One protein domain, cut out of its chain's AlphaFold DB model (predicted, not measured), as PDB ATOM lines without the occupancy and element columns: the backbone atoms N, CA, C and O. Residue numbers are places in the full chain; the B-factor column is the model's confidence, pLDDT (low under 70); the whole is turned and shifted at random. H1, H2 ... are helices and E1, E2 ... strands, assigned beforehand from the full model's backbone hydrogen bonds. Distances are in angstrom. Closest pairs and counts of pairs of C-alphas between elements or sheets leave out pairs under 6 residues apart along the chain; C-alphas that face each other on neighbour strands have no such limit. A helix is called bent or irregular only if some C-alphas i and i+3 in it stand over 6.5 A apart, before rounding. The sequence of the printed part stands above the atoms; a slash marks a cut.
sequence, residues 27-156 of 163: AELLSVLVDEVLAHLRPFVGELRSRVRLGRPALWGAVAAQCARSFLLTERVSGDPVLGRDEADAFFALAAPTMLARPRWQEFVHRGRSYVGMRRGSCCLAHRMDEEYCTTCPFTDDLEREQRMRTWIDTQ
ATOM      1  N   ALA A  27     219.253 190.246 203.972       95.44
ATOM      2  CA  ALA A  27     220.353 189.564 203.295       95.44
ATOM      3  C   ALA A  27     221.704 189.999 203.882       95.44
ATOM      4  O   ALA A  27     222.568 189.154 204.130       95.44
ATOM      5  N   GLU A  28     221.865 191.290 204.188       96.56
ATOM      6  CA  GLU A  28     223.019 191.778 204.946       96.56
ATOM      7  C   GLU A  28     223.048 191.159 206.353       96.56
ATOM      8  O   GLU A  28     224.101 190.694 206.792       96.56
ATOM      9  N   LEU A  29     221.899 191.071 207.038       96.44
ATOM     10  CA  LEU A  29     221.813 190.428 208.354       96.44
ATOM     11  C   LEU A  29     222.291 188.973 208.317       96.44
ATOM     12  O   LEU A  29     223.055 188.560 209.189       96.44
ATOM     13  N   LEU A  30     221.869 188.209 207.308       97.06
ATOM     14  CA  LEU A  30     222.273 186.816 207.146       97.06
ATOM     15  C   LEU A  30     223.783 186.692 206.893       97.06
ATOM     16  O   LEU A  30     224.429 185.834 207.494       97.06
ATOM     17  N   SER A  31     224.360 187.569 206.064       97.50
ATOM     18  CA  SER A  31     225.812 187.611 205.842       97.50
ATOM     19  C   SER A  31     226.568 187.892 207.140       97.50
ATOM     20  O   SER A  31     227.515 187.179 207.467       97.50
ATOM     21  N   VAL A  32     226.125 188.889 207.911       97.19
ATOM     22  CA  VAL A  32     226.730 189.228 209.207       97.19
ATOM     23  C   VAL A  32     226.605 188.066 210.187       97.19
ATOM     24  O   VAL A  32     227.579 187.721 210.846       97.19
ATOM     25  N   LEU A  33     225.439 187.419 210.257       96.50
ATOM     26  CA  LEU A  33     225.227 186.253 211.112       96.50
ATOM     27  C   LEU A  33     226.208 185.122 210.776       96.50
ATOM     28  O   LEU A  33     226.798 184.534 211.682       96.50
ATOM     29  N   VAL A  34     226.389 184.814 209.491       98.44
ATOM     30  CA  VAL A  34     227.325 183.776 209.040       98.44
ATOM     31  C   VAL A  34     228.754 184.132 209.441       98.44
ATOM     32  O   VAL A  34     229.440 183.294 210.033       98.44
ATOM     33  N   ASP A  35     229.189 185.365 209.180       97.94
ATOM     34  CA  ASP A  35     230.537 185.824 209.512       97.94
ATOM     35  C   ASP A  35     230.810 185.754 211.018       97.94
ATOM     36  O   ASP A  35     231.831 185.199 211.430       97.94
ATOM     37  N   GLU A  36     229.877 186.229 211.845       97.12
ATOM     38  CA  GLU A  36     230.000 186.207 213.305       97.12
ATOM     39  C   GLU A  36     230.028 184.774 213.851       97.12
ATOM     40  O   GLU A  36     230.890 184.431 214.664       97.12
ATOM     41  N   VAL A  37     229.153 183.886 213.364       97.75
ATOM     42  CA  VAL A  37     229.148 182.470 213.773       97.75
ATOM     43  C   VAL A  37     230.468 181.793 213.399       97.75
ATOM     44  O   VAL A  37     231.062 181.082 214.218       97.75
ATOM     45  N   LEU A  38     230.962 182.010 212.177       98.44
ATOM     46  CA  LEU A  38     232.226 181.432 211.730       98.44
ATOM     47  C   LEU A  38     233.418 182.003 212.500       98.44
ATOM     48  O   LEU A  38     234.308 181.235 212.878       98.44
ATOM     49  N   ALA A  39     233.457 183.314 212.735       98.00
ATOM     50  CA  ALA A  39     234.516 183.977 213.487       98.00
ATOM     51  C   ALA A  39     234.554 183.489 214.939       98.00
ATOM     52  O   ALA A  39     235.623 183.124 215.432       98.00
ATOM     53  N   HIS A  40     233.391 183.393 215.584       97.50
ATOM     54  CA  HIS A  40     233.259 182.942 216.963       97.50
ATOM     55  C   HIS A  40     233.683 181.478 217.144       97.50
ATOM     56  O   HIS A  40     234.423 181.142 218.070       97.50
ATOM     57  N   LEU A  41     233.257 180.588 216.243       98.12
ATOM     58  CA  LEU A  41     233.488 179.148 216.397       98.12
ATOM     59  C   LEU A  41     234.847 178.680 215.876       98.12
ATOM     60  O   LEU A  41     235.332 177.629 216.295       98.12
ATOM     61  N   ARG A  42     235.502 179.439 214.993       97.88
ATOM     62  CA  ARG A  42     236.822 179.089 214.449       97.88
ATOM     63  C   ARG A  42     237.891 178.818 215.517       97.88
ATOM     64  O   ARG A  42     238.525 177.763 215.405       97.88
ATOM     65  N   PRO A  43     238.125 179.681 216.528       97.25
ATOM     66  CA  PRO A  43     239.108 179.391 217.570       97.25
ATOM     67  C   PRO A  43     238.717 178.159 218.393       97.25
ATOM     68  O   PRO A  43     239.571 177.317 218.661       97.25
ATOM     69  N   PHE A  44     237.429 177.990 218.707       96.62
ATOM     70  CA  PHE A  44     236.934 176.826 219.443       96.62
ATOM     71  C   PHE A  44     237.168 175.512 218.682       96.62
ATOM     72  O   PHE A  44     237.718 174.561 219.232       96.62
ATOM     73  N   VAL A  45     236.812 175.462 217.394       97.25
ATOM     74  CA  VAL A  45     237.055 174.294 216.533       97.25
ATOM     75  C   VAL A  45     238.555 174.027 216.385       97.25
ATOM     76  O   VAL A  45     238.970 172.867 216.369       97.25
ATOM     77  N   GLY A  46     239.372 175.082 216.291       96.44
ATOM     78  CA  GLY A  46     240.831 174.983 216.255       96.44
ATOM     79  C   GLY A  46     241.401 174.317 217.506       96.44
ATOM     80  O   GLY A  46     242.147 173.345 217.392       96.44
ATOM     81  N   GLU A  47     240.991 174.787 218.683       97.00
ATOM     82  CA  GLU A  47     241.422 174.237 219.969       97.00
ATOM     83  C   GLU A  47     240.940 172.795 220.147       97.00
ATOM     84  O   GLU A  47     241.733 171.898 220.436       97.00
ATOM     85  N   LEU A  48     239.654 172.533 219.895       95.44
ATOM     86  CA  LEU A  48     239.071 171.202 220.044       95.44
ATOM     87  C   LEU A  48     239.770 170.178 219.146       95.44
ATOM     88  O   LEU A  48     240.047 169.060 219.581       95.44
ATOM     89  N   ARG A  49     240.127 170.563 217.914       95.06
ATOM     90  CA  ARG A  49     240.834 169.697 216.963       95.06
ATOM     91  C   ARG A  49     242.173 169.180 217.493       95.06
ATOM     92  O   ARG A  49     242.586 168.101 217.063       95.06
ATOM     93  N   SER A  50     242.833 169.912 218.390       93.75
ATOM     94  CA  SER A  50     244.083 169.471 219.026       93.75
ATOM     95  C   SER A  50     243.866 168.384 220.089       93.75
ATOM     96  O   SER A  50     244.780 167.618 220.380       93.75
ATOM     97  N   ARG A  51     242.644 168.277 220.626       94.75
ATOM     98  CA  ARG A  51     242.292 167.399 221.753       94.75
ATOM     99  C   ARG A  51     241.515 166.151 221.343       94.75
ATOM    100  O   ARG A  51     241.423 165.207 222.122       94.75
ATOM    101  N   VAL A  52     240.942 166.129 220.137       92.88
ATOM    102  CA  VAL A  52     240.108 165.018 219.656       92.88
ATOM    103  C   VAL A  52     240.613 164.418 218.346       92.88
ATOM    104  O   VAL A  52     241.328 165.049 217.569       92.88
ATOM    105  N   ARG A  53     240.184 163.182 218.064       91.75
ATOM    106  CA  ARG A  53     240.526 162.451 216.829       91.75
ATOM    107  C   ARG A  53     239.612 162.766 215.636       91.75
ATOM    108  O   ARG A  53     239.766 162.168 214.576       91.75
ATOM    109  N   LEU A  54     238.660 163.686 215.791       92.94
ATOM    110  CA  LEU A  54     237.760 164.096 214.712       92.94
ATOM    111  C   LEU A  54     238.469 165.031 213.724       92.94
ATOM    112  O   LEU A  54     239.164 165.970 214.110       92.94
ATOM    113  N   GLY A  55     238.266 164.788 212.428       93.75
ATOM    114  CA  GLY A  55     238.744 165.674 211.367       93.75
ATOM    115  C   GLY A  55     237.989 167.006 211.333       93.75
ATOM    116  O   GLY A  55     236.861 167.108 211.815       93.75
ATOM    117  N   ARG A  56     238.582 168.027 210.695       94.88
ATOM    118  CA  ARG A  56     237.941 169.345 210.510       94.88
ATOM    119  C   ARG A  56     236.530 169.256 209.898       94.88
ATOM    120  O   ARG A  56     235.654 169.929 210.433       94.88
ATOM    121  N   PRO A  57     236.264 168.420 208.870       94.69
ATOM    122  CA  PRO A  57     234.912 168.280 208.325       94.69
ATOM    123  C   PRO A  57     233.890 167.758 209.342       94.69
ATOM    124  O   PRO A  57     232.760 168.226 209.352       94.69
ATOM    125  N   ALA A  58     234.281 166.832 210.224       95.31
ATOM    126  CA  ALA A  58     233.388 166.300 211.256       95.31
ATOM    127  C   ALA A  58     233.095 167.335 212.353       95.31
ATOM    128  O   ALA A  58     231.963 167.449 212.811       95.31
ATOM    129  N   LEU A  59     234.098 168.132 212.742       97.00
ATOM    130  CA  LEU A  59     233.919 169.209 213.721       97.00
ATOM    131  C   LEU A  59     233.001 170.316 213.188       97.00
ATOM    132  O   LEU A  59     232.040 170.690 213.856       97.00
ATOM    133  N   TRP A  60     233.236 170.792 211.963       98.00
ATOM    134  CA  TRP A  60     232.349 171.777 211.339       98.00
ATOM    135  C   TRP A  60     230.983 171.199 210.967       98.00
ATOM    136  O   TRP A  60     229.996 171.922 211.014       98.00
ATOM    137  N   GLY A  61     230.882 169.903 210.669       97.44
ATOM    138  CA  GLY A  61     229.592 169.239 210.494       97.44
ATOM    139  C   GLY A  61     228.801 169.118 211.802       97.44
ATOM    140  O   GLY A  61     227.575 169.205 211.784       97.44
ATOM    141  N   ALA A  62     229.474 168.982 212.949       96.25
ATOM    142  CA  ALA A  62     228.825 169.062 214.255       96.25
ATOM    143  C   ALA A  62     228.297 170.476 214.536       96.25
ATOM    144  O   ALA A  62     227.162 170.606 214.988       96.25
ATOM    145  N   VAL A  63     229.075 171.514 214.205       97.88
ATOM    146  CA  VAL A  63     228.614 172.912 214.246       97.88
ATOM    147  C   VAL A  63     227.396 173.104 213.341       97.88
ATOM    148  O   VAL A  63     226.359 173.565 213.807       97.88
ATOM    149  N   ALA A  64     227.482 172.673 212.080       98.31
ATOM    150  CA  ALA A  64     226.396 172.800 211.115       98.31
ATOM    151  C   ALA A  64     225.113 172.104 211.594       98.31
ATOM    152  O   ALA A  64     224.025 172.647 211.455       98.31
ATOM    153  N   ALA A  65     225.227 170.928 212.218       97.31
ATOM    154  CA  ALA A  65     224.080 170.242 212.803       97.31
ATOM    155  C   ALA A  65     223.412 171.041 213.935       97.31
ATOM    156  O   ALA A  65     222.189 171.022 214.039       97.31
ATOM    157  N   GLN A  66     224.182 171.747 214.770       96.94
ATOM    158  CA  GLN A  66     223.601 172.604 215.809       96.94
ATOM    159  C   GLN A  66     222.931 173.841 215.205       96.94
ATOM    160  O   GLN A  66     221.811 174.157 215.592       96.94
ATOM    161  N   CYS A  67     223.552 174.482 214.209       97.94
ATOM    162  CA  CYS A  67     222.937 175.601 213.491       97.94
ATOM    163  C   CYS A  67     221.608 175.189 212.841       97.94
ATOM    164  O   CYS A  67     220.597 175.851 213.048       97.94
ATOM    165  N   ALA A  68     221.579 174.062 212.122       97.88
ATOM    166  CA  ALA A  68     220.355 173.541 211.514       97.88
ATOM    167  C   ALA A  68     219.256 173.291 212.554       97.88
ATOM    168  O   ALA A  68     218.107 173.662 212.332       97.88
ATOM    169  N   ARG A  69     219.607 172.722 213.716       96.00
ATOM    170  CA  ARG A  69     218.660 172.535 214.821       96.00
ATOM    171  C   ARG A  69     218.063 173.862 215.286       96.00
ATOM    172  O   ARG A  69     216.857 173.944 215.485       96.00
ATOM    173  N   SER A  70     218.895 174.891 215.449       96.44
ATOM    174  CA  SER A  70     218.444 176.233 215.833       96.44
ATOM    175  C   SER A  70     217.482 176.835 214.813       96.44
ATOM    176  O   SER A  70     216.488 177.430 215.214       96.44
ATOM    177  N   PHE A  71     217.731 176.641 213.518       97.56
ATOM    178  CA  PHE A  71     216.809 177.091 212.481       97.56
ATOM    179  C   PHE A  71     215.491 176.317 212.483       97.56
ATOM    180  O   PHE A  71     214.440 176.935 212.399       97.56
ATOM    181  N   LEU A  72     215.502 174.992 212.649       96.25
ATOM    182  CA  LEU A  72     214.261 174.209 212.717       96.25
ATOM    183  C   LEU A  72     213.401 174.548 213.952       96.25
ATOM    184  O   LEU A  72     212.190 174.348 213.940       96.25
ATOM    185  N   LEU A  73     213.990 175.106 215.015       95.12
ATOM    186  CA  LEU A  73     213.229 175.597 216.169       95.12
ATOM    187  C   LEU A  73     212.344 176.815 215.850       95.12
ATOM    188  O   LEU A  73     211.458 177.117 216.653       95.12
ATOM    189  N   THR A  74     212.540 177.501 214.714       94.75
ATOM    190  CA  THR A  74     211.690 178.638 214.311       94.75
ATOM    191  C   THR A  74     210.238 178.227 214.092       94.75
ATOM    192  O   THR A  74     209.347 179.040 214.329       94.75
ATOM    193  N   GLU A  75     209.976 176.954 213.781       94.25
ATOM    194  CA  GLU A  75     208.618 176.419 213.664       94.25
ATOM    195  C   GLU A  75     207.786 176.656 214.937       94.25
ATOM    196  O   GLU A  75     206.582 176.885 214.848       94.25
ATOM    197  N   ARG A  76     208.408 176.694 216.131       92.12
ATOM    198  CA  ARG A  76     207.684 176.975 217.388       92.12
ATOM    199  C   ARG A  76     206.978 178.326 217.387       92.12
ATOM    200  O   ARG A  76     205.986 178.481 218.091       92.12
ATOM    201  N   VAL A  77     207.532 179.300 216.670       93.69
ATOM    202  CA  VAL A  77     207.006 180.667 216.618       93.69
ATOM    203  C   VAL A  77     206.295 180.961 215.302       93.69
ATOM    204  O   VAL A  77     205.320 181.705 215.314       93.69
ATOM    205  N   SER A  78     206.742 180.380 214.184       94.38
ATOM    206  CA  SER A  78     206.127 180.600 212.871       94.38
ATOM    207  C   SER A  78     204.916 179.701 212.617       94.38
ATOM    208  O   SER A  78     204.030 180.082 211.858       94.38
ATOM    209  N   GLY A  79     204.884 178.503 213.211       93.50
ATOM    210  CA  GLY A  79     203.958 177.434 212.831       93.50
ATOM    211  C   GLY A  79     204.225 176.846 211.437       93.50
ATOM    212  O   GLY A  79     203.451 176.007 210.981       93.50
ATOM    213  N   ASP A  80     205.297 177.277 210.768       94.12
ATOM    214  CA  ASP A  80     205.686 176.839 209.430       94.12
ATOM    215  C   ASP A  80     206.864 175.848 209.520       94.12
ATOM    216  O   ASP A  80     207.971 176.262 209.887       94.12
ATOM    217  N   PRO A  81     206.657 174.557 209.186       91.06
ATOM    218  CA  PRO A  81     207.707 173.540 209.239       91.06
ATOM    219  C   PRO A  81     208.812 173.733 208.191       91.06
ATOM    220  O   PRO A  81     209.883 173.144 208.329       91.06
ATOM    221  N   VAL A  82     208.581 174.520 207.135       95.38
ATOM    222  CA  VAL A  82     209.529 174.685 206.021       95.38
ATOM    223  C   VAL A  82     210.435 175.898 206.220       95.38
ATOM    224  O   VAL A  82     211.619 175.819 205.895       95.38
ATOM    225  N   LEU A  83     209.929 176.973 206.833       96.06
ATOM    226  CA  LEU A  83     210.666 178.232 207.016       96.06
ATOM    227  C   LEU A  83     212.077 178.029 207.594       96.06
ATOM    228  O   LEU A  83     213.053 178.558 207.069       96.06
ATOM    229  N   GLY A  84     212.206 177.227 208.656       96.19
ATOM    230  CA  GLY A  84     213.503 176.955 209.278       96.19
ATOM    231  C   GLY A  84     214.495 176.268 208.335       96.19
ATOM    232  O   GLY A  84     215.683 176.579 208.345       96.19
ATOM    233  N   ARG A  85     214.025 175.358 207.482       97.19
ATOM    234  CA  ARG A  85     214.881 174.712 206.484       97.19
ATOM    235  C   ARG A  85     215.393 175.714 205.450       97.19
ATOM    236  O   ARG A  85     216.581 175.672 205.133       97.19
ATOM    237  N   ASP A  86     214.529 176.580 204.933       97.56
ATOM    238  CA  ASP A  86     214.898 177.506 203.858       97.56
ATOM    239  C   ASP A  86     215.928 178.539 204.348       97.56
ATOM    240  O   ASP A  86     216.950 178.768 203.695       97.56
ATOM    241  N   GLU A  87     215.728 179.068 205.558       97.56
ATOM    242  CA  GLU A  87     216.692 179.946 206.238       97.56
ATOM    243  C   GLU A  87     218.035 179.235 206.488       97.56
ATOM    244  O   GLU A  87     219.113 179.801 206.270       97.56
ATOM    245  N   ALA A  88     217.996 177.959 206.886       98.19
ATOM    246  CA  ALA A  88     219.204 177.163 207.072       98.19
ATOM    247  C   ALA A  88     219.951 176.914 205.750       98.19
ATOM    248  O   ALA A  88     221.183 176.983 205.722       98.19
ATOM    249  N   ASP A  89     219.246 176.641 204.650       98.38
ATOM    250  CA  ASP A  89     219.860 176.444 203.335       98.38
ATOM    251  C   ASP A  89     220.556 177.722 202.841       98.38
ATOM    252  O   ASP A  89     221.692 177.644 202.351       98.38
ATOM    253  N   ALA A  90     219.941 178.893 203.047       98.31
ATOM    254  CA  ALA A  90     220.547 180.192 202.753       98.31
ATOM    255  C   ALA A  90     221.796 180.448 203.617       98.31
ATOM    256  O   ALA A  90     222.861 180.788 203.091       98.31
ATOM    257  N   PHE A  91     221.712 180.189 204.927       98.69
ATOM    258  CA  PHE A  91     222.852 180.272 205.844       98.69
ATOM    259  C   PHE A  91     224.016 179.380 205.390       98.69
ATOM    260  O   PHE A  91     225.164 179.823 205.301       98.69
ATOM    261  N   PHE A  92     223.749 178.112 205.062       98.62
ATOM    262  CA  PHE A  92     224.805 177.181 204.670       98.62
ATOM    263  C   PHE A  92     225.393 177.462 203.289       98.62
ATOM    264  O   PHE A  92     226.528 177.053 203.036       98.62
ATOM    265  N   ALA A  93     224.646 178.104 202.388       98.31
ATOM    266  CA  ALA A  93     225.186 178.556 201.111       98.31
ATOM    267  C   ALA A  93     226.298 179.595 201.325       98.31
ATOM    268  O   ALA A  93     227.362 179.480 200.720       98.31
ATOM    269  N   LEU A  94     226.091 180.538 202.248       98.44
ATOM    270  CA  LEU A  94     227.087 181.549 202.615       98.44
ATOM    271  C   LEU A  94     228.219 180.984 203.484       98.44
ATOM    272  O   LEU A  94     229.366 181.399 203.356       98.44
ATOM    273  N   ALA A  95     227.936 179.997 204.340       98.38
ATOM    274  CA  ALA A  95     228.948 179.372 205.195       98.38
ATOM    275  C   ALA A  95     229.898 178.409 204.446       98.38
ATOM    276  O   ALA A  95     230.822 177.838 205.046       98.38
ATOM    277  N   ALA A  96     229.672 178.169 203.150       96.94
ATOM    278  CA  ALA A  96     230.533 177.336 202.323       96.94
ATOM    279  C   ALA A  96     231.902 178.009 202.071       96.94
ATOM    280  O   ALA A  96     231.977 179.223 201.913       96.94
ATOM    281  N   PRO A  97     233.014 177.245 202.022       96.62
ATOM    282  CA  PRO A  97     233.108 175.787 202.149       96.62
ATOM    283  C   PRO A  97     233.282 175.302 203.601       96.62
ATOM    284  O   PRO A  97     233.493 174.112 203.829       96.62
ATOM    285  N   THR A  98     233.232 176.193 204.596       97.88
ATOM    286  CA  THR A  98     233.567 175.857 205.991       97.88
ATOM    287  C   THR A  98     232.618 174.810 206.572       97.88
ATOM    288  O   THR A  98     233.069 173.828 207.163       97.88
ATOM    289  N   MET A  99     231.312 174.967 206.344       97.50
ATOM    290  CA  MET A  99     230.275 174.022 206.778       97.50
ATOM    291  C   MET A  99     229.823 173.078 205.653       97.50
ATOM    292  O   MET A  99     228.636 172.821 205.485       97.50
ATOM    293  N   LEU A 100     230.763 172.535 204.869       94.44
ATOM    294  CA  LEU A 100     230.430 171.665 203.730       94.44
ATOM    295  C   LEU A 100     229.661 170.395 204.138       94.44
ATOM    296  O   LEU A 100     228.774 169.945 203.418       94.44
ATOM    297  N   ALA A 101     229.957 169.839 205.318       96.06
ATOM    298  CA  ALA A 101     229.243 168.698 205.897       96.06
ATOM    299  C   ALA A 101     227.923 169.116 206.582       96.06
ATOM    300  O   ALA A 101     227.622 168.666 207.694       96.06
ATOM    301  N   ARG A 102     227.155 169.999 205.932       96.81
ATOM    302  CA  ARG A 102     225.841 170.457 206.399       96.81
ATOM    303  C   ARG A 102     224.807 169.322 206.410       96.81
ATOM    304  O   ARG A 102     224.958 168.357 205.653       96.81
ATOM    305  N   PRO A 103     223.769 169.401 207.258       97.31
ATOM    306  CA  PRO A 103     222.695 168.415 207.260       97.31
ATOM    307  C   PRO A 103     221.952 168.318 205.924       97.31
ATOM    308  O   PRO A 103     221.975 169.237 205.108       97.31
ATOM    309  N   ARG A 104     221.288 167.180 205.705       96.88
ATOM    310  CA  ARG A 104     220.273 167.013 204.657       96.88
ATOM    311  C   ARG A 104     218.901 166.919 205.306       96.88
ATOM    312  O   ARG A 104     218.772 166.289 206.354       96.88
ATOM    313  N   TRP A 105     217.900 167.498 204.665       97.31
ATOM    314  CA  TRP A 105     216.527 167.519 205.158       97.31
ATOM    315  C   TRP A 105     215.809 166.204 204.863       97.31
ATOM    316  O   TRP A 105     216.099 165.542 203.866       97.31
ATOM    317  N   GLN A 106     214.894 165.829 205.750       95.81
ATOM    318  CA  GLN A 106     213.998 164.693 205.580       95.81
ATOM    319  C   GLN A 106     212.583 165.134 205.931       95.81
ATOM    320  O   GLN A 106     212.302 165.477 207.077       95.81
ATOM    321  N   GLU A 107     211.708 165.116 204.935       96.19
ATOM    322  CA  GLU A 107     210.296 165.444 205.091       96.19
ATOM    323  C   GLU A 107     209.490 164.178 205.357       96.19
ATOM    324  O   GLU A 107     209.728 163.145 204.732       96.19
ATOM    325  N   PHE A 108     208.537 164.253 206.282       96.44
ATOM    326  CA  PHE A 108     207.634 163.145 206.582       96.44
ATOM    327  C   PHE A 108     206.336 163.639 207.221       96.44
ATOM    328  O   PHE A 108     206.255 164.756 207.734       96.44
ATOM    329  N   VAL A 109     205.312 162.784 207.212       96.19
ATOM    330  CA  VAL A 109     204.033 163.037 207.889       96.19
ATOM    331  C   VAL A 109     203.916 162.143 209.115       96.19
ATOM    332  O   VAL A 109     204.131 160.926 209.047       96.19
ATOM    333  N   HIS A 110     203.525 162.741 210.238       95.44
ATOM    334  CA  HIS A 110     203.253 162.041 211.490       95.44
ATOM    335  C   HIS A 110     202.023 162.638 212.172       95.44
ATOM    336  O   HIS A 110     201.897 163.854 212.284       95.44
ATOM    337  N   ARG A 111     201.080 161.785 212.593       94.19
ATOM    338  CA  ARG A 111     199.802 162.199 213.217       94.19
ATOM    339  C   ARG A 111     199.061 163.307 212.439       94.19
ATOM    340  O   ARG A 111     198.492 164.216 213.030       94.19
ATOM    341  N   GLY A 112     199.089 163.234 211.107       94.25
ATOM    342  CA  GLY A 112     198.400 164.186 210.223       94.25
ATOM    343  C   GLY A 112     199.094 165.541 210.031       94.25
ATOM    344  O   GLY A 112     198.530 166.397 209.358       94.25
ATOM    345  N   ARG A 113     200.304 165.742 210.572       94.19
ATOM    346  CA  ARG A 113     201.113 166.960 210.398       94.19
ATOM    347  C   ARG A 113     202.394 166.663 209.617       94.19
ATOM    348  O   ARG A 113     203.003 165.610 209.811       94.19
ATOM    349  N   SER A 114     202.787 167.594 208.749       94.88
ATOM    350  CA  SER A 114     204.071 167.571 208.041       94.88
ATOM    351  C   SER A 114     205.204 168.038 208.950       94.88
ATOM    352  O   SER A 114     205.039 168.998 209.696       94.88
ATOM    353  N   TYR A 115     206.354 167.378 208.853       96.19
ATOM    354  CA  TYR A 115     207.562 167.685 209.609       96.19
ATOM    355  C   TYR A 115     208.766 167.790 208.685       96.19
ATOM    356  O   TYR A 115     208.874 167.040 207.711       96.19
ATOM    357  N   VAL A 116     209.710 168.656 209.055       97.06
ATOM    358  CA  VAL A 116     211.048 168.698 208.463       97.06
ATOM    359  C   VAL A 116     212.068 168.293 209.519       97.06
ATOM    360  O   VAL A 116     212.371 169.041 210.443       97.06
ATOM    361  N   GLY A 117     212.588 167.077 209.385       95.88
ATOM    362  CA  GLY A 117     213.717 166.585 210.163       95.88
ATOM    363  C   GLY A 117     215.047 166.777 209.441       95.88
ATOM    364  O   GLY A 117     215.111 167.208 208.286       95.88
ATOM    365  N   MET A 118     216.136 166.397 210.108       96.62
ATOM    366  CA  MET A 118     217.475 166.449 209.523       96.62
ATOM    367  C   MET A 118     218.260 165.147 209.701       96.62
ATOM    368  O   MET A 118     218.227 164.495 210.743       96.62
ATOM    369  N   ARG A 119     219.069 164.815 208.697       97.06
ATOM    370  CA  ARG A 119     220.193 163.882 208.799       97.06
ATOM    371  C   ARG A 119     221.479 164.690 208.864       97.06
ATOM    372  O   ARG A 119     221.755 165.475 207.957       97.06
ATOM    373  N   ARG A 120     222.301 164.486 209.894       97.12
ATOM    374  CA  ARG A 120     223.609 165.153 210.013       97.12
ATOM    375  C   ARG A 120     224.474 164.870 208.778       97.12
ATOM    376  O   ARG A 120     224.446 163.771 208.229       97.12
ATOM    377  N   GLY A 121     225.272 165.851 208.355       96.06
ATOM    378  CA  GLY A 121     226.171 165.701 207.203       96.06
ATOM    379  C   GLY A 121     227.465 164.938 207.504       96.06
ATOM    380  O   GLY A 121     228.156 164.507 206.587       96.06
ATOM    381  N   SER A 122     227.798 164.739 208.783       94.75
ATOM    382  CA  SER A 122     228.953 163.947 209.223       94.75
ATOM    383  C   SER A 122     228.676 163.243 210.553       94.75
ATOM    384  O   SER A 122     227.792 163.647 211.313       94.75
ATOM    385  N   CYS A 123     229.422 162.170 210.829       93.25
ATOM    386  CA  CYS A 123     229.315 161.440 212.088       93.25
ATOM    387  C   CYS A 123     230.230 162.058 213.153       93.25
ATOM    388  O   CYS A 123     231.437 162.178 212.948       93.25
ATOM    389  N   CYS A 124     229.661 162.402 214.311       90.94
ATOM    390  CA  CYS A 124     230.407 162.871 215.484       90.94
ATOM    391  C   CYS A 124     231.026 161.733 216.315       90.94
ATOM    392  O   CYS A 124     231.780 162.011 217.240       90.94
ATOM    393  N   LEU A 125     230.713 160.469 215.993       91.44
ATOM    394  CA  LEU A 125     231.128 159.262 216.722       91.44
ATOM    395  C   LEU A 125     230.631 159.173 218.179       91.44
ATOM    396  O   LEU A 125     231.191 158.400 218.949       91.44
ATOM    397  N   ALA A 126     229.570 159.906 218.542       89.44
ATOM    398  CA  ALA A 126     228.979 159.840 219.886       89.44
ATOM    399  C   ALA A 126     228.562 158.411 220.285       89.44
ATOM    400  O   ALA A 126     228.896 157.995 221.384       89.44
ATOM    401  N   HIS A 127     228.022 157.632 219.334       90.56
ATOM    402  CA  HIS A 127     227.658 156.211 219.496       90.56
ATOM    403  C   HIS A 127     228.772 155.308 220.050       90.56
ATOM    404  O   HIS A 127     228.512 154.197 220.490       90.56
ATOM    405  N   ARG A 128     230.042 155.734 219.990       90.19
ATOM    406  CA  ARG A 128     231.161 154.986 220.583       90.19
ATOM    407  C   ARG A 128     231.277 155.167 222.098       90.19
ATOM    408  O   ARG A 128     232.141 154.540 222.698       90.19
ATOM    409  N   MET A 129     230.477 156.058 222.678       86.88
ATOM    410  CA  MET A 129     230.474 156.390 224.101       86.88
ATOM    411  C   MET A 129     229.194 155.921 224.799       86.88
ATOM    412  O   MET A 129     229.271 155.490 225.941       86.88
ATOM    413  N   ASP A 130     228.042 156.033 224.134       82.12
ATOM    414  CA  ASP A 130     226.708 155.726 224.674       82.12
ATOM    415  C   ASP A 130     226.071 154.463 224.058       82.12
ATOM    416  O   ASP A 130     224.955 154.112 224.420       82.12
ATOM    417  N   GLU A 131     226.780 153.786 223.146       77.81
ATOM    418  CA  GLU A 131     226.332 152.602 222.390       77.81
ATOM    419  C   GLU A 131     225.055 152.806 221.548       77.81
ATOM    420  O   GLU A 131     224.556 151.856 220.943       77.81
ATOM    421  N   GLU A 132     224.566 154.044 221.396       88.69
ATOM    422  CA  GLU A 132     223.354 154.350 220.637       88.69
ATOM    423  C   GLU A 132     223.581 155.398 219.539       88.69
ATOM    424  O   GLU A 132     224.288 156.398 219.673       88.69
ATOM    425  N   TYR A 133     222.934 155.202 218.389       92.19
ATOM    426  CA  TYR A 133     222.905 156.229 217.355       92.19
ATOM    427  C   TYR A 133     221.910 157.335 217.711       92.19
ATOM    428  O   TYR A 133     220.742 157.080 217.995       92.19
ATOM    429  N   CYS A 134     222.349 158.592 217.604       90.69
ATOM    430  CA  CYS A 134     221.446 159.731 217.759       90.69
ATOM    431  C   CYS A 134     220.327 159.721 216.700       90.69
ATOM    432  O   CYS A 134     220.524 159.251 215.578       90.69
ATOM    433  N   THR A 135     219.187 160.342 217.012       92.75
ATOM    434  CA  THR A 135     218.011 160.448 216.125       92.75
ATOM    435  C   THR A 135     218.322 161.018 214.739       92.75
ATOM    436  O   THR A 135     217.591 160.763 213.800       92.75
ATOM    437  N   THR A 136     219.409 161.775 214.576       94.62
ATOM    438  CA  THR A 136     219.799 162.419 213.309       94.62
ATOM    439  C   THR A 136     221.083 161.826 212.710       94.62
ATOM    440  O   THR A 136     221.745 162.458 211.881       94.62
ATOM    441  N   CYS A 137     221.474 160.620 213.144       94.88
ATOM    442  CA  CYS A 137     222.729 159.968 212.768       94.88
ATOM    443  C   CYS A 137     222.813 159.713 211.249       94.88
ATOM    444  O   CYS A 137     221.847 159.229 210.657       94.88
ATOM    445  N   PRO A 138     223.968 159.972 210.598       95.31
ATOM    446  CA  PRO A 138     224.143 159.674 209.176       95.31
ATOM    447  C   PRO A 138     224.305 158.182 208.862       95.31
ATOM    448  O   PRO A 138     224.291 157.832 207.688       95.31
ATOM    449  N   PHE A 139     224.517 157.332 209.874       94.00
ATOM    450  CA  PHE A 139     224.672 155.881 209.705       94.00
ATOM    451  C   PHE A 139     223.369 155.099 209.853       94.00
ATOM    452  O   PHE A 139     223.339 153.919 209.525       94.00
ATOM    453  N   THR A 140     222.307 155.749 210.317       94.31
ATOM    454  CA  THR A 140     220.962 155.178 210.335       94.31
ATOM    455  C   THR A 140     220.327 155.370 208.958       94.31
ATOM    456  O   THR A 140     220.483 156.445 208.369       94.31
ATOM    457  N   ASP A 141     219.622 154.370 208.429       94.44
ATOM    458  CA  ASP A 141     218.884 154.529 207.172       94.44
ATOM    459  C   ASP A 141     217.680 155.476 207.329       94.44
ATOM    460  O   ASP A 141     217.342 155.927 208.426       94.44
ATOM    461  N   ASP A 142     217.068 155.856 206.211       94.62
ATOM    462  CA  ASP A 142     216.021 156.877 206.186       94.62
ATOM    463  C   ASP A 142     214.739 156.432 206.910       94.62
ATOM    464  O   ASP A 142     214.122 157.263 207.583       94.62
ATOM    465  N   LEU A 143     214.377 155.145 206.836       95.94
ATOM    466  CA  LEU A 143     213.175 154.601 207.476       95.94
ATOM    467  C   LEU A 143     213.366 154.492 208.986       95.94
ATOM    468  O   LEU A 143     212.522 154.964 209.749       95.94
ATOM    469  N   GLU A 144     214.487 153.921 209.429       95.88
ATOM    470  CA  GLU A 144     214.800 153.824 210.855       95.88
ATOM    471  C   GLU A 144     214.933 155.226 211.473       95.88
ATOM    472  O   GLU A 144     214.421 155.492 212.565       95.88
ATOM    473  N   ARG A 145     215.555 156.173 210.761       95.69
ATOM    474  CA  ARG A 145     215.668 157.556 211.230       95.69
ATOM    475  C   ARG A 145     214.306 158.227 211.365       95.69
ATOM    476  O   ARG A 145     214.073 158.918 212.355       95.69
ATOM    477  N   GLU A 146     213.407 158.018 210.407       96.25
ATOM    478  CA  GLU A 146     212.044 158.537 210.501       96.25
ATOM    479  C   GLU A 146     211.312 157.977 211.719       96.25
ATOM    480  O   GLU A 146     210.704 158.734 212.472       96.25
ATOM    481  N   GLN A 147     211.410 156.668 211.955       96.12
ATOM    482  CA  GLN A 147     210.804 156.024 213.119       96.12
ATOM    483  C   GLN A 147     211.335 156.627 214.423       96.12
ATOM    484  O   GLN A 147     210.545 157.028 215.278       96.12
ATOM    485  N   ARG A 148     212.658 156.796 214.540       95.00
ATOM    486  CA  ARG A 148     213.285 157.464 215.692       95.00
ATOM    487  C   ARG A 148     212.792 158.905 215.858       95.00
ATOM    488  O   ARG A 148     212.534 159.328 216.982       95.00
ATOM    489  N   MET A 149     212.628 159.658 214.766       95.31
ATOM    490  CA  MET A 149     212.087 161.024 214.809       95.31
ATOM    491  C   MET A 149     210.627 161.053 215.260       95.31
ATOM    492  O   MET A 149     210.268 161.899 216.072       95.31
ATOM    493  N   ARG A 150     209.792 160.117 214.800       96.06
ATOM    494  CA  ARG A 150     208.398 159.991 215.251       96.06
ATOM    495  C   ARG A 150     208.326 159.706 216.751       96.06
ATOM    496  O   ARG A 150     207.597 160.390 217.461       96.06
ATOM    497  N   THR A 151     209.140 158.774 217.248       95.12
ATOM    498  CA  THR A 151     209.249 158.501 218.690       95.12
ATOM    499  C   THR A 151     209.726 159.730 219.463       95.12
ATOM    500  O   THR A 151     209.171 160.045 220.508       95.12
ATOM    501  N   TRP A 152     210.711 160.464 218.940       93.19
ATOM    502  CA  TRP A 152     211.204 161.708 219.541       93.19
ATOM    503  C   TRP A 152     210.162 162.836 219.565       93.19
ATOM    504  O   TRP A 152     210.124 163.629 220.500       93.19
ATOM    505  N   ILE A 153     209.315 162.943 218.545       94.88
ATOM    506  CA  ILE A 153     208.202 163.901 218.537       94.88
ATOM    507  C   ILE A 153     207.185 163.512 219.611       94.88
ATOM    508  O   ILE A 153     206.726 164.366 220.365       94.88
ATOM    509  N   ASP A 154     206.886 162.219 219.731       94.81
ATOM    510  CA  ASP A 154     205.910 161.713 220.692       94.81
ATOM    511  C   ASP A 154     206.324 161.958 222.153       94.81
ATOM    512  O   ASP A 154     205.454 162.163 222.999       94.81
ATOM    513  N   THR A 155     207.628 162.010 222.460       94.50
ATOM    514  CA  THR A 155     208.119 162.350 223.810       94.50
ATOM    515  C   THR A 155     208.010 163.839 224.146       94.50
ATOM    516  O   THR A 155     208.090 164.199 225.320       94.50
ATOM    517  N   GLN A 156     207.823 164.710 223.150       90.88
ATOM    518  CA  GLN A 156     207.702 166.160 223.340       90.88
ATOM    519  C   GLN A 156     206.256 166.628 223.564       90.88
ATOM    520  O   GLN A 156     206.053 167.765 223.987       90.88
TER     521      GLN A 156
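This is residues 27 to 156 of the 163 residues of the protein "Fe-S protein" of Frankia canadensis (UniProt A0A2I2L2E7). A two-stranded hairpin, E1 and E2, lies between the helix H6 on one side and the pair H2 and H4 on the other, and the long bent helix H1 crosses the far end of that pair. Together they make a flat body, in which H2 lies nearest the middle and the loop with the short helix H5 is at the rim. The printed part has 130 residues, with six named helices and two named strands in the order H1, H2, H3, H4, E1, E2, H5, H6; the sheet is antiparallel and the class is mostly helix. It is compact, with a radius of gyration of the C-alphas of 15.3 A and spans of 44 by 41 by 21 A.

E1 is residues 104 to 110, 19.0 A long, and E2 is residues 113 to 119, 19.4 A. H6, residues 142 to 154, is 18.3 A long and ends at C-alpha 154 (205.910, 161.713, 220.692). H2, residues 56 to 72, is 24.3 A long, and H4, residues 83 to 94, is 17.3 A. H1, residues 27 to 51, was assigned by its hydrogen bonds as one helix but is bent, with C-alphas 40 and 43 6.9 A apart. Its arm H1a, residues 27 to 40, begins at C-alpha 27 (220.353, 189.564, 203.295) and is 19.9 A long; H1b, residues 43 to 51, is 13.1 A. H3 is residues 75 to 78, 4.9 A, and H5 is residues 127 to 130, 5.3 A.

E1 and E2 form an antiparallel hairpin at 151 degrees, with N 106 and O 117 2.9 A apart and N 117 and O 106 2.8 A apart, both within hydrogen-bond range. The closest C-alphas of E1 and H6 are those of His 110 and Arg 150, 6.7 A apart; those of E2 and H4 are Arg 85 and Val 116, 7.4 A. H2 and H4 touch, closest at the C-alphas of Leu 72 and Gly 84, 4.5 A, and run opposite ways at a shallow tilt of 32 degrees, only just short of steep. H1b touches H2 with residues 56 to 60 of H2 alone, closest at Val 45 and Leu 59, C-alphas 6.6 A apart, at a steep tilt of 49 degrees. H1a touches H4 at Val 34 and Phe 91, C-alphas 6.5 A apart. H3 is close to H4 but not clearly touching, 6.6 A between the C-alphas of Glu 75 and Gly 84. H5 touches no helix. Every O i to N i+4 pair is within hydrogen-bond range in H1a, H2, H4 and H6, and 3 of 5 in H1b; H3 and H5 are too short for such a pair.

The two C-alphas farthest apart, those of Ser 50 and Gly 112, are 46.8 A apart. The printed part has no cut, and the link from H5 to H6 is long, with 11 residues. The mean pLDDT of the printed part is 95.3, and no printed residue is under 70.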